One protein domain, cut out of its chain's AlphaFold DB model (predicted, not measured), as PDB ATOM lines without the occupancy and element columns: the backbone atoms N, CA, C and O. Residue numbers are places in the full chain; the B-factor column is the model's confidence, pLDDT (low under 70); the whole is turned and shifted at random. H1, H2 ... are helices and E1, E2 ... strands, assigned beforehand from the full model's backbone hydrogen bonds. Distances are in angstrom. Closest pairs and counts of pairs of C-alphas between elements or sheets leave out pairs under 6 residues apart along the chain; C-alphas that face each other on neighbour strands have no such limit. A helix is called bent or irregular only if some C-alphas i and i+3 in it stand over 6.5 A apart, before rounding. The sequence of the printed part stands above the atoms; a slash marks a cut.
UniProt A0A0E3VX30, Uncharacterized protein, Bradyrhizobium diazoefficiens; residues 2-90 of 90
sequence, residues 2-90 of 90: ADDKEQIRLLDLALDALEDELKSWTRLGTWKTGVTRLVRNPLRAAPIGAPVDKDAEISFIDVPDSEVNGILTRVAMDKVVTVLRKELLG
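AT A GLANCE: This is residues 2 to 90 of the 90 residues of an uncharacterized protein of Bradyrhizobium diazoefficiens (UniProt A0A0E3VX30). A small, strongly twisted sheet of three strands makes one end of this elongated model, and two long helices run from it: H1 leads into the sheet, while H2 folds back, covers one face with residues 65 to 76 and then crosses H1 at a slant. Residues 2 to 9 of H1 stick out, and a long loop, residues 41 to 58, joins E2 to E3. The printed part has 89 residues, with two named helices and three named strands that follow along the chain as H1, E1, E2, E3, H2, of mixed class; the antiparallel sheet runs E1, E2, E3. It is loose, with a radius of gyration of the C-alphas of 15.3 A, and spans 53 by 31 by 20 A.

HOW THE PARTS SIT: H1, residues 2 to 24, and H2, residues 65 to 89, touch, closest at the C-alphas of Ala 14 and Val 80, 5.3 A apart; they run opposite ways at a steep tilt of 42 degrees. E1, residues 25 to 32, E2, residues 35 to 40, and E3, residues 59 to 64, form a meander, each strand the antiparallel neighbour of the one before. In the hairpin of E1 and E2, N 26 and O 39 are 2.8 A apart; in that of E2 and E3, N 38 and O 61 are 2.8 A apart, both within hydrogen-bond range. H1 is only just on the sheet, with 5 pairs of C-alphas within 10 A, and only grazes it with residues 21 to 24. H2 is on the sheet in two layers, helix on one face, at a height over the sheet of 7.5 A. It lies over E2 and, only just, over E3, where 3 of its C-alphas fall; it runs along the strands, at 24 degrees to E2 on the local plane. Every O i to N i+4 pair is within hydrogen-bond range in H1, and 19 of 21 in H2.

IN THESE COORDINATES: H1 begins at C-alpha 2, (111.722, 129.101, 164.748), and is 33.6 A long. E1, 18.2 A, bends by 56 degrees at residue 29; E2 and E3 are 16.2 A and 16.9 A. H2, 37.0 A, ends at C-alpha 89, (102.856, 120.913, 150.549); it is irregular, with C-alphas 66 and 69 7.7 A apart.

THE WHOLE: The C-alphas farthest apart, of Ala 2 and Thr 33, are 52.9 A from each other. The printed part has no cut. The link from E2 to E3 is long; the others are tight. Mean pLDDT of the printed part is 82.5, under 70 at residue 2, residues 42 to 57 and residue 90.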
ATOM      1  N   ALA A   2     112.147 130.365 165.385       58.34
ATOM      2  CA  ALA A   2     111.722 129.101 164.748       58.34
ATOM      3  C   ALA A   2     111.625 129.221 163.210       58.34
ATOM      4  O   ALA A   2     111.991 128.289 162.506       58.34
ATOM      5  N   ASP A   3     111.225 130.396 162.716       74.50
ATOM      6  CA  ASP A   3     111.111 130.720 161.285       74.50
ATOM      7  C   ASP A   3     112.482 130.760 160.578       74.50
ATOM      8  O   ASP A   3     112.675 130.132 159.545       74.50
ATOM      9  N   ASP A   4     113.493 131.370 161.208       86.06
ATOM     10  CA  ASP A   4     114.844 131.478 160.630       86.06
ATOM     11  C   ASP A   4     115.507 130.103 160.418       86.06
ATOM     12  O   ASP A   4     116.203 129.884 159.431       86.06
ATOM     13  N   LYS A   5     115.276 129.152 161.337       87.44
ATOM     14  CA  LYS A   5     115.815 127.787 161.217       87.44
ATOM     15  C   LYS A   5     115.169 127.016 160.072       87.44
ATOM     16  O   LYS A   5     115.857 126.263 159.391       87.44
ATOM     17  N   GLU A   6     113.872 127.208 159.871       87.88
ATOM     18  CA  GLU A   6     113.145 126.564 158.783       87.88
ATOM     19  C   GLU A   6     113.532 127.160 157.425       87.88
ATOM     20  O   GLU A   6     113.764 126.422 156.470       87.88
ATOM     21  N   GLN A   7     113.717 128.479 157.351       88.19
ATOM     22  CA  GLN A   7     114.211 129.146 156.145       88.19
ATOM     23  C   GLN A   7     115.612 128.669 155.747       88.19
ATOM     24  O   GLN A   7     115.849 128.408 154.569       88.19
ATOM     25  N   ILE A   8     116.525 128.504 156.714       93.56
ATOM     26  CA  ILE A   8     117.865 127.950 156.459       93.56
ATOM     27  C   ILE A   8     117.760 126.516 155.936       93.56
ATOM     28  O   ILE A   8     118.363 126.191 154.922       93.56
ATOM     29  N   ARG A   9     116.937 125.674 156.568       93.50
ATOM     30  CA  ARG A   9     116.750 124.279 156.147       93.50
ATOM     31  C   ARG A   9     116.212 124.165 154.718       93.50
ATOM     32  O   ARG A   9     116.681 123.331 153.950       93.50
ATOM     33  N   LEU A  10     115.230 124.994 154.357       92.25
ATOM     34  CA  LEU A  10     114.680 125.035 153.001       92.25
ATOM     35  C   LEU A  10     115.703 125.556 151.988       92.25
ATOM     36  O   LEU A  10     115.745 125.068 150.859       92.25
ATOM     37  N   LEU A  11     116.535 126.523 152.383       93.81
ATOM     38  CA  LEU A  11     117.627 127.013 151.549       93.81
ATOM     39  C   LEU A  11     118.662 125.913 151.290       93.81
ATOM     40  O   LEU A  11     119.016 125.697 150.135       93.81
ATOM     41  N   ASP A  12     119.092 125.198 152.328       94.44
ATOM     42  CA  ASP A  12     120.041 124.088 152.202       94.44
ATOM     43  C   ASP A  12     119.476 122.999 151.279       94.44
ATOM     44  O   ASP A  12     120.128 122.600 150.317       94.44
ATOM     45  N   LEU A  13     118.206 122.617 151.466       91.00
ATOM     46  CA  LEU A  13     117.520 121.658 150.596       91.00
ATOM     47  C   LEU A  13     117.469 122.117 149.128       91.00
ATOM     48  O   LEU A  13     117.612 121.306 148.210       91.00
ATOM     49  N   ALA A  14     117.240 123.411 148.892       92.00
ATOM     50  CA  ALA A  14     117.225 123.979 147.550       92.00
ATOM     51  C   ALA A  14     118.612 123.942 146.899       92.00
ATOM     52  O   ALA A  14     118.723 123.627 145.713       92.00
ATOM     53  N   LEU A  15     119.660 124.259 147.663       93.44
ATOM     54  CA  LEU A  15     121.042 124.230 147.191       93.44
ATOM     55  C   LEU A  15     121.491 122.800 146.884       93.44
ATOM     56  O   LEU A  15     122.019 122.568 145.799       93.44
ATOM     57  N   ASP A  16     121.188 121.843 147.761       91.62
ATOM     58  CA  ASP A  16     121.484 120.424 147.547       91.62
ATOM     59  C   ASP A  16     120.795 119.906 146.276       91.62
ATOM     60  O   ASP A  16     121.437 119.335 145.393       91.62
ATOM     61  N   ALA A  17     119.497 120.192 146.113       89.06
ATOM     62  CA  ALA A  17     118.748 119.791 144.926       89.06
ATOM     63  C   ALA A  17     119.301 120.418 143.633       89.06
ATOM     64  O   ALA A  17     119.320 119.762 142.586       89.06
ATOM     65  N   LEU A  18     119.742 121.679 143.694       90.75
ATOM     66  CA  LEU A  18     120.363 122.368 142.565       90.75
ATOM     67  C   LEU A  18     121.703 121.723 142.201       90.75
ATOM     68  O   LEU A  18     121.959 121.454 141.026       90.75
ATOM     69  N   GLU A  19     122.559 121.485 143.194       90.31
ATOM     70  CA  GLU A  19     123.871 120.881 142.993       90.31
ATOM     71  C   GLU A  19     123.777 119.464 142.433       90.31
ATOM     72  O   GLU A  19     124.492 119.137 141.483       90.31
ATOM     73  N   ASP A  20     122.901 118.633 142.990       87.81
ATOM     74  CA  ASP A  20     122.708 117.251 142.552       87.81
ATOM     75  C   ASP A  20     122.212 117.193 141.109       87.81
ATOM     76  O   ASP A  20     122.720 116.424 140.281       87.81
ATOM     77  N   GLU A  21     121.255 118.056 140.766       88.50
ATOM     78  CA  GLU A  21     120.756 118.126 139.403       88.50
ATOM     79  C   GLU A  21     121.865 118.601 138.458       88.50
ATOM     80  O   GLU A  21     122.129 117.925 137.468       88.50
ATOM     81  N   LEU A  22     122.612 119.663 138.782       89.06
ATOM     82  CA  LEU A  22     123.738 120.120 137.955       89.06
ATOM     83  C   LEU A  22     124.822 119.040 137.770       89.06
ATOM     84  O   LEU A  22     125.325 118.880 136.656       89.06
ATOM     85  N   LYS A  23     125.150 118.264 138.813       87.75
ATOM     86  CA  LYS A  23     126.110 117.139 138.755       87.75
ATOM     87  C   LYS A  23     125.618 115.985 137.873       87.75
ATOM     88  O   LYS A  23     126.432 115.238 137.319       87.75
ATOM     89  N   SER A  24     124.303 115.852 137.694       86.31
ATOM     90  CA  SER A  24     123.697 114.855 136.801       86.31
ATOM     91  C   SER A  24     123.908 115.169 135.325       86.31
ATOM     92  O   SER A  24     123.838 114.266 134.488       86.31
ATOM     93  N   TRP A  25     124.183 116.428 134.980       88.94
ATOM     94  CA  TRP A  25     124.352 116.861 133.599       88.94
ATOM     95  C   TRP A  25     125.818 116.857 133.174       88.94
ATOM     96  O   TRP A  25     126.694 117.455 133.792       88.94
ATOM     97  N   THR A  26     126.091 116.204 132.049       87.62
ATOM     98  CA  THR A  26     127.403 116.176 131.401       87.62
ATOM     99  C   THR A  26     127.326 116.883 130.057       87.62
ATOM    100  O   THR A  26     126.444 116.604 129.245       87.62
ATOM    101  N   ARG A  27     128.270 117.792 129.805       88.62
ATOM    102  CA  ARG A  27     128.426 118.453 128.506       88.62
ATOM    103  C   ARG A  27     129.284 117.565 127.618       88.62
ATOM    104  O   ARG A  27     130.433 117.304 127.962       88.62
ATOM    105  N   LEU A  28     128.758 117.138 126.476       84.25
ATOM    106  CA  LEU A  28     129.543 116.410 125.473       84.25
ATOM    107  C   LEU A  28     130.280 117.344 124.495       84.25
ATOM    108  O   LEU A  28     130.897 116.874 123.544       84.25
ATOM    109  N   GLY A  29     130.249 118.659 124.743       75.69
ATOM    110  CA  GLY A  29     130.844 119.677 123.878       75.69
ATOM    111  C   GLY A  29     130.071 119.860 122.571       75.69
ATOM    112  O   GLY A  29     128.916 119.441 122.461       75.69
ATOM    113  N   THR A  30     130.720 120.483 121.584       72.19
ATOM    114  CA  THR A  30     130.173 120.725 120.242       72.19
ATOM    115  C   THR A  30     130.047 119.427 119.450       72.19
ATOM    116  O   THR A  30     130.894 119.095 118.622       72.19
ATOM    117  N   TRP A  31     128.967 118.690 119.706       71.25
ATOM    118  CA  TRP A  31     128.537 117.545 118.897       71.25
ATOM    119  C   TRP A  31     128.231 117.967 117.446       71.25
ATOM    120  O   TRP A  31     128.429 117.196 116.509       71.25
ATOM    121  N   LYS A  32     127.792 119.218 117.258       81.50
ATOM    122  CA  LYS A  32     127.619 119.895 115.969       81.50
ATOM    123  C   LYS A  32     128.110 121.339 116.110       81.50
ATOM    124  O   LYS A  32     128.098 121.889 117.206       81.50
ATOM    125  N   THR A  33     128.557 121.970 115.025       88.31
ATOM    126  CA  THR A  33     129.023 123.368 115.056       88.31
ATOM    127  C   THR A  33     127.957 124.291 115.658       88.31
ATOM    128  O   THR A  33     126.840 124.346 115.144       88.31
ATOM    129  N   GLY A  34     128.307 125.003 116.734       88.00
ATOM    130  CA  GLY A  34     127.424 125.946 117.429       88.00
ATOM    131  C   GLY A  34     126.388 125.308 118.362       88.00
ATOM    132  O   GLY A  34     125.540 126.029 118.891       88.00
ATOM    133  N   VAL A  35     126.415 123.983 118.536       90.56
ATOM    134  CA  VAL A  35     125.449 123.237 119.351       90.56
ATOM    135  C   VAL A  35     126.171 122.284 120.299       90.56
ATOM    136  O   VAL A  35     126.861 121.353 119.871       90.56
ATOM    137  N   THR A  36     125.913 122.454 121.592       91.69
ATOM    138  CA  THR A  36     126.386 121.576 122.654       91.69
ATOM    139  C   THR A  36     125.303 120.569 123.012       91.69
ATOM    140  O   THR A  36     124.154 120.934 123.260       91.69
ATOM    141  N   ARG A  37     125.679 119.290 123.101       91.44
ATOM    142  CA  ARG A  37     124.795 118.239 123.617       91.44
ATOM    143  C   ARG A  37     124.977 118.083 125.121       91.44
ATOM    144  O   ARG A  37     126.079 117.810 125.604       91.44
ATOM    145  N   LEU A  38     123.884 118.229 125.851       90.06
ATOM    146  CA  LEU A  38     123.772 117.947 127.273       90.06
ATOM    147  C   LEU A  38     123.213 116.544 127.462       90.06
ATOM    148  O   LEU A  38     122.222 116.172 126.836       90.06
ATOM    149  N   VAL A  39     123.853 115.773 128.334       89.19
ATOM    150  CA  VAL A  39     123.435 114.415 128.681       89.19
ATOM    151  C   VAL A  39     123.176 114.347 130.167       89.19
ATOM    152  O   VAL A  39     124.078 114.607 130.963       89.19
ATOM    153  N   ARG A  40     121.957 113.977 130.539       86.25
ATOM    154  CA  ARG A  40     121.597 113.716 131.926       86.25
ATOM    155  C   ARG A  40     121.868 112.257 132.231       86.25
ATOM    156  O   ARG A  40     121.248 111.377 131.639       86.25
ATOM    157  N   ASN A  41     122.775 112.008 133.164       79.81
ATOM    158  CA  ASN A  41     122.934 110.702 133.777       79.81
ATOM    159  C   ASN A  41     122.300 110.744 135.179       79.81
ATOM    160  O   ASN A  41     122.919 111.291 136.095       79.81
ATOM    161  N   PRO A  42     121.105 110.157 135.370       66.69
ATOM    162  CA  PRO A  42     120.411 110.193 136.659       66.69
ATOM    163  C   PRO A  42     121.197 109.495 137.777       66.69
ATOM    164  O   PRO A  42     121.027 109.807 138.950       66.69
ATOM    165  N   LEU A  43     122.097 108.575 137.416       63.69
ATOM    166  CA  LEU A  43     122.900 107.799 138.359       63.69
ATOM    167  C   LEU A  43     124.070 108.592 138.953       63.69
ATOM    168  O   LEU A  43     124.655 108.150 139.936       63.69
ATOM    169  N   ARG A  44     124.420 109.756 138.381       63.41
ATOM    170  CA  ARG A  44     125.452 110.649 138.940       63.41
ATOM    171  C   ARG A  44     124.952 111.519 140.096       63.41
ATOM    172  O   ARG A  44     125.785 111.960 140.879       63.41
ATOM    173  N   ALA A  45     123.641 111.739 140.215       55.22
ATOM    174  CA  ALA A  45     123.024 112.434 141.354       55.22
ATOM    175  C   ALA A  45     122.770 111.532 142.564       55.22
ATOM    176  O   ALA A  45     122.428 112.027 143.632       55.22
ATOM    177  N   ALA A  46     122.847 110.209 142.407       54.84
ATOM    178  CA  ALA A  46     122.493 109.307 143.490       54.84
ATOM    179  C   ALA A  46     123.554 109.381 144.608       54.84
ATOM    180  O   ALA A  46     124.749 109.249 144.314       54.84
ATOM    181  N   PRO A  47     123.159 109.553 145.885       52.41
ATOM    182  CA  PRO A  47     124.106 109.485 146.987       52.41
ATOM    183  C   PRO A  47     124.830 108.132 146.991       52.41
ATOM    184  O   PRO A  47     124.254 107.099 146.637       52.41
ATOM    185  N   ILE A  48     126.106 108.132 147.390       51.16
ATOM    186  CA  ILE A  48     126.931 106.916 147.458       51.16
ATOM    187  C   ILE A  48     126.208 105.878 148.332       51.16
ATOM    188  O   ILE A  48     125.992 106.106 149.519       51.16
ATOM    189  N   GLY A  49     125.836 104.738 147.739       45.81
ATOM    190  CA  GLY A  49     125.108 103.655 148.415       45.81
ATOM    191  C   GLY A  49     123.596 103.612 148.152       45.81
ATOM    192  O   GLY A  49     122.949 102.655 148.574       45.81
ATOM    193  N   ALA A  50     123.030 104.582 147.428       57.53
ATOM    194  CA  ALA A  50     121.659 104.487 146.938       57.53
ATOM    195  C   ALA A  50     121.540 103.399 145.849       57.53
ATOM    196  O   ALA A  50     122.473 103.216 145.056       57.53
ATOM    197  N   PRO A  51     120.415 102.662 145.794       54.50
ATOM    198  CA  PRO A  51     120.191 101.670 144.753       54.50
ATOM    199  C   PRO A  51     120.259 102.347 143.381       54.50
ATOM    200  O   PRO A  51     119.529 103.293 143.095       54.50
ATOM    201  N   VAL A  52     121.176 101.858 142.548       57.09
ATOM    202  CA  VAL A  52     121.333 102.290 141.159       57.09
ATOM    203  C   VAL A  52     120.096 101.826 140.404       57.09
ATOM    204  O   VAL A  52     119.932 100.628 140.169       57.09
ATOM    205  N   ASP A  53     119.227 102.766 140.045       59.81
ATOM    206  CA  ASP A  53     118.090 102.484 139.179       59.81
ATOM    207  C   ASP A  53     118.604 102.192 137.762       59.81
ATOM    208  O   ASP A  53     119.041 103.081 137.030       59.81
ATOM    209  N   LYS A  54     118.650 100.909 137.398       55.97
ATOM    210  CA  LYS A  54     119.224 100.451 136.124       55.97
ATOM    211  C   LYS A  54     118.361 100.818 134.916       55.97
ATOM    212  O   LYS A  54     118.873 100.753 133.800       55.97
ATOM    213  N   ASP A  55     117.120 101.240 135.150       57.34
ATOM    214  CA  ASP A  55     116.181 101.683 134.118       57.34
ATOM    215  C   ASP A  55     116.167 103.212 133.970       57.34
ATOM    216  O   ASP A  55     115.339 103.773 133.251       57.34
ATOM    217  N   ALA A  56     117.090 103.913 134.638       63.16
ATOM    218  CA  ALA A  56     117.169 105.360 134.582       63.16
ATOM    219  C   ALA A  56     117.490 105.839 133.154       63.16
ATOM    220  O   ALA A  56     118.605 105.692 132.646       63.16
ATOM    221  N   GLU A  57     116.486 106.424 132.505       65.94
ATOM    222  CA  GLU A  57     116.551 106.828 131.107       65.94
ATOM    223  C   GLU A  57     117.544 107.989 130.923       65.94
ATOM    224  O   GLU A  57     117.417 109.064 131.522       65.94
ATOM    225  N   ILE A  58     118.570 107.775 130.094       77.25
ATOM    226  CA  ILE A  58     119.530 108.825 129.743       77.25
ATOM    227  C   ILE A  58     118.802 109.852 128.875       77.25
ATOM    228  O   ILE A  58     118.348 109.542 127.776       77.25
ATOM    229  N   SER A  59     118.706 111.087 129.366       82.88
ATOM    230  CA  SER A  59     118.064 112.183 128.636       82.88
ATOM    231  C   SER A  59     119.096 113.019 127.883       82.88
ATOM    232  O   SER A  59     120.195 113.267 128.385       82.88
ATOM    233  N   PHE A  60     118.720 113.498 126.697       86.50
ATOM    234  CA  PHE A  60     119.569 114.321 125.840       86.50
ATOM    235  C   PHE A  60     118.884 115.649 125.541       86.50
ATOM    236  O   PHE A  60     117.693 115.675 125.235       86.50
ATOM    237  N   ILE A  61     119.645 116.740 125.586       89.56
ATOM    238  CA  ILE A  61     119.185 118.057 125.142       89.56
ATOM    239  C   ILE A  61     120.275 118.677 124.274       89.56
ATOM    240  O   ILE A  61     121.417 118.817 124.706       89.56
ATOM    241  N   ASP A  62     119.914 119.058 123.054       91.25
ATOM    242  CA  ASP A  62     120.782 119.827 122.168       91.25
ATOM    243  C   ASP A  62     120.478 121.315 122.346       91.25
ATOM    244  O   ASP A  62     119.330 121.740 122.215       91.25
ATOM    245  N   VAL A  63     121.503 122.107 122.658       92.19
ATOM    246  CA  VAL A  63     121.370 123.539 122.958       92.19
ATOM    247  C   VAL A  63     122.407 124.358 122.196       92.19
ATOM    248  O   VAL A  63     123.531 123.886 122.012       92.19
ATOM    249  N   PRO A  64     122.087 125.594 121.771       93.50
ATOM    250  CA  PRO A  64     123.097 126.515 121.266       93.50
ATOM    251  C   PRO A  64     124.206 126.726 122.302       93.50
ATOM    252  O   PRO A  64     123.917 126.882 123.491       93.50
ATOM    253  N   ASP A  65     125.466 126.777 121.866       90.31
ATOM    254  CA  ASP A  65     126.621 126.913 122.774       90.31
ATOM    255  C   ASP A  65     126.496 128.130 123.707       90.31
ATOM    256  O   ASP A  65     126.844 128.068 124.887       90.31
ATOM    257  N   SER A  66     125.930 129.225 123.191       92.81
ATOM    258  CA  SER A  66     125.678 130.465 123.931       92.81
ATOM    259  C   SER A  66     124.634 130.331 125.043       92.81
ATOM    260  O   SER A  66     124.611 131.152 125.958       92.81
ATOM    261  N   GLU A  67     123.768 129.320 124.985       93.06
ATOM    262  CA  GLU A  67     122.631 129.152 125.896       93.06
ATOM    263  C   GLU A  67     122.834 128.031 126.921       93.06
ATOM    264  O   GLU A  67     122.056 127.923 127.870       93.06
ATOM    265  N   VAL A  68     123.903 127.236 126.787       90.56
ATOM    266  CA  VAL A  68     124.192 126.053 127.619       90.56
ATOM    267  C   VAL A  68     124.007 126.312 129.111       90.56
ATOM    268  O   VAL A  68     123.299 125.567 129.787       90.56
ATOM    269  N   ASN A  69     124.636 127.365 129.637       90.19
ATOM    270  CA  ASN A  69     124.569 127.667 131.066       90.19
ATOM    271  C   ASN A  69     123.148 128.070 131.485       90.19
ATOM    272  O   ASN A  69     122.667 127.606 132.511       90.19
ATOM    273  N   GLY A  70     122.462 128.885 130.678       92.38
ATOM    274  CA  GLY A  70     121.105 129.344 130.979       92.38
ATOM    275  C   GLY A  70     120.087 128.205 130.979       92.38
ATOM    276  O   GLY A  70     119.247 128.133 131.875       92.38
ATOM    277  N   ILE A  71     120.187 127.286 130.014       90.69
ATOM    278  CA  ILE A  71     119.321 126.104 129.953       90.69
ATOM    279  C   ILE A  71     119.612 125.154 131.116       90.69
ATOM    280  O   ILE A  71     118.670 124.732 131.783       90.69
ATOM    281  N   LEU A  72     120.886 124.874 131.420       90.06
ATOM    282  CA  LEU A  72     121.251 124.036 132.570       90.06
ATOM    283  C   LEU A  72     120.705 124.595 133.886       90.06
ATOM    284  O   LEU A  72     120.123 123.848 134.667       90.06
ATOM    285  N   THR A  73     120.837 125.903 134.118       91.00
ATOM    286  CA  THR A  73     120.292 126.539 135.324       91.00
ATOM    287  C   THR A  73     118.769 126.443 135.375       91.00
ATOM    288  O   THR A  73     118.231 126.147 136.435       91.00
ATOM    289  N   ARG A  74     118.057 126.656 134.258       92.25
ATOM    290  CA  ARG A  74     116.587 126.537 134.222       92.25
ATOM    291  C   ARG A  74     116.118 125.125 134.557       92.25
ATOM    292  O   ARG A  74     115.273 124.966 135.428       92.25
ATOM    293  N   VAL A  75     116.712 124.117 133.922       89.50
ATOM    294  CA  VAL A  75     116.377 122.710 134.179       89.50
ATOM    295  C   VAL A  75     116.686 122.328 135.629       89.50
ATOM    296  O   VAL A  75     115.879 121.669 136.280       89.50
ATOM    297  N   ALA A  76     117.821 122.782 136.164       90.25
ATOM    298  CA  ALA A  76     118.161 122.539 137.560       90.25
ATOM    299  C   ALA A  76     117.181 123.237 138.525       90.25
ATOM    300  O   ALA A  76     116.773 122.648 139.524       90.25
ATOM    301  N   MET A  77     116.718 124.445 138.195       93.31
ATOM    302  CA  MET A  77     115.714 125.148 138.995       93.31
ATOM    303  C   MET A  77     114.339 124.475 138.989       93.31
ATOM    304  O   MET A  77     113.676 124.475 140.026       93.31
ATOM    305  N   ASP A  78     113.920 123.835 137.895       91.62
ATOM    306  CA  ASP A  78     112.674 123.052 137.885       91.62
ATOM    307  C   ASP A  78     112.713 121.916 138.924       91.62
ATOM    308  O   ASP A  78     111.716 121.630 139.604       91.62
ATOM    309  N   LYS A  79     113.887 121.298 139.114       87.88
ATOM    310  CA  LYS A  79     114.102 120.288 140.157       87.88
ATOM    311  C   LYS A  79     114.017 120.892 141.558       87.88
ATOM    312  O   LYS A  79     113.317 120.324 142.398       87.88
ATOM    313  N   VAL A  80     114.657 122.039 141.790       91.19
ATOM    314  CA  VAL A  80     114.587 122.775 143.067       91.19
ATOM    315  C   VAL A  80     113.138 123.082 143.438       91.19
ATOM    316  O   VAL A  80     112.692 122.735 144.530       91.19
ATOM    317  N   VAL A  81     112.367 123.659 142.510       92.88
ATOM    318  CA  VAL A  81     110.947 123.981 142.726       92.88
ATOM    319  C   VAL A  81     110.143 122.725 143.056       92.88
ATOM    320  O   VAL A  81     109.308 122.749 143.956       92.88
ATOM    321  N   THR A  82     110.406 121.613 142.369       89.69
ATOM    322  CA  THR A  82     109.723 120.338 142.629       89.69
ATOM    323  C   THR A  82     110.007 119.811 144.038       89.69
ATOM    324  O   THR A  82     109.082 119.367 144.720       89.69
ATOM    325  N   VAL A  83     111.267 119.867 144.483       89.81
ATOM    326  CA  VAL A  83     111.680 119.413 145.819       89.81
ATOM    327  C   VAL A  83     111.078 120.305 146.904       89.81
ATOM    328  O   VAL A  83     110.418 119.791 147.802       89.81
ATOM    329  N   LEU A  84     111.206 121.629 146.777       90.31
ATOM    330  CA  LEU A  84     110.627 122.576 147.734       90.31
ATOM    331  C   LEU A  84     109.104 122.471 147.802       90.31
ATOM    332  O   LEU A  84     108.531 122.492 148.886       90.31
ATOM    333  N   ARG A  85     108.427 122.313 146.659       91.31
ATOM    334  CA  ARG A  85     106.975 122.117 146.629       91.31
ATOM    335  C   ARG A  85     106.567 120.868 147.406       91.31
ATOM    336  O   ARG A  85     105.574 120.912 148.123       91.31
ATOM    337  N   LYS A  86     107.300 119.765 147.237       89.75
ATOM    338  CA  LYS A  86     107.040 118.517 147.961       89.75
ATOM    339  C   LYS A  86     107.268 118.685 149.462       89.75
ATOM    340  O   LYS A  86     106.495 118.144 150.230       89.75
ATOM    341  N   GLU A  87     108.286 119.439 149.856       89.62
ATOM    342  CA  GLU A  87     108.580 119.702 151.265       89.62
ATOM    343  C   GLU A  87     107.532 120.609 151.932       89.62
ATOM    344  O   GLU A  87     107.162 120.393 153.078       89.62
ATOM    345  N   LEU A  88     107.038 121.623 151.213       86.38
ATOM    346  CA  LEU A  88     106.107 122.623 151.750       86.38
ATOM    347  C   LEU A  88     104.633 122.197 151.714       86.38
ATOM    348  O   LEU A  88     103.830 122.720 152.485       86.38
ATOM    349  N   LEU A  89     104.250 121.330 150.771       85.75
ATOM    350  CA  LEU A  89     102.856 120.913 150.549       85.75
ATOM    351  C   LEU A  89     102.617 119.417 150.795       85.75
ATOM    352  O   LEU A  89     101.478 118.968 150.639       85.75
ATOM    353  N   GLY A  90     103.679 118.651 151.050       66.19
ATOM    354  CA  GLY A  90     103.638 117.202 151.252       66.19
ATOM    355  C   GLY A  90     103.465 116.785 152.701       66.19
ATOM    356  O   GLY A  90     103.563 117.645 153.602       66.19
TER     357      GLY A  90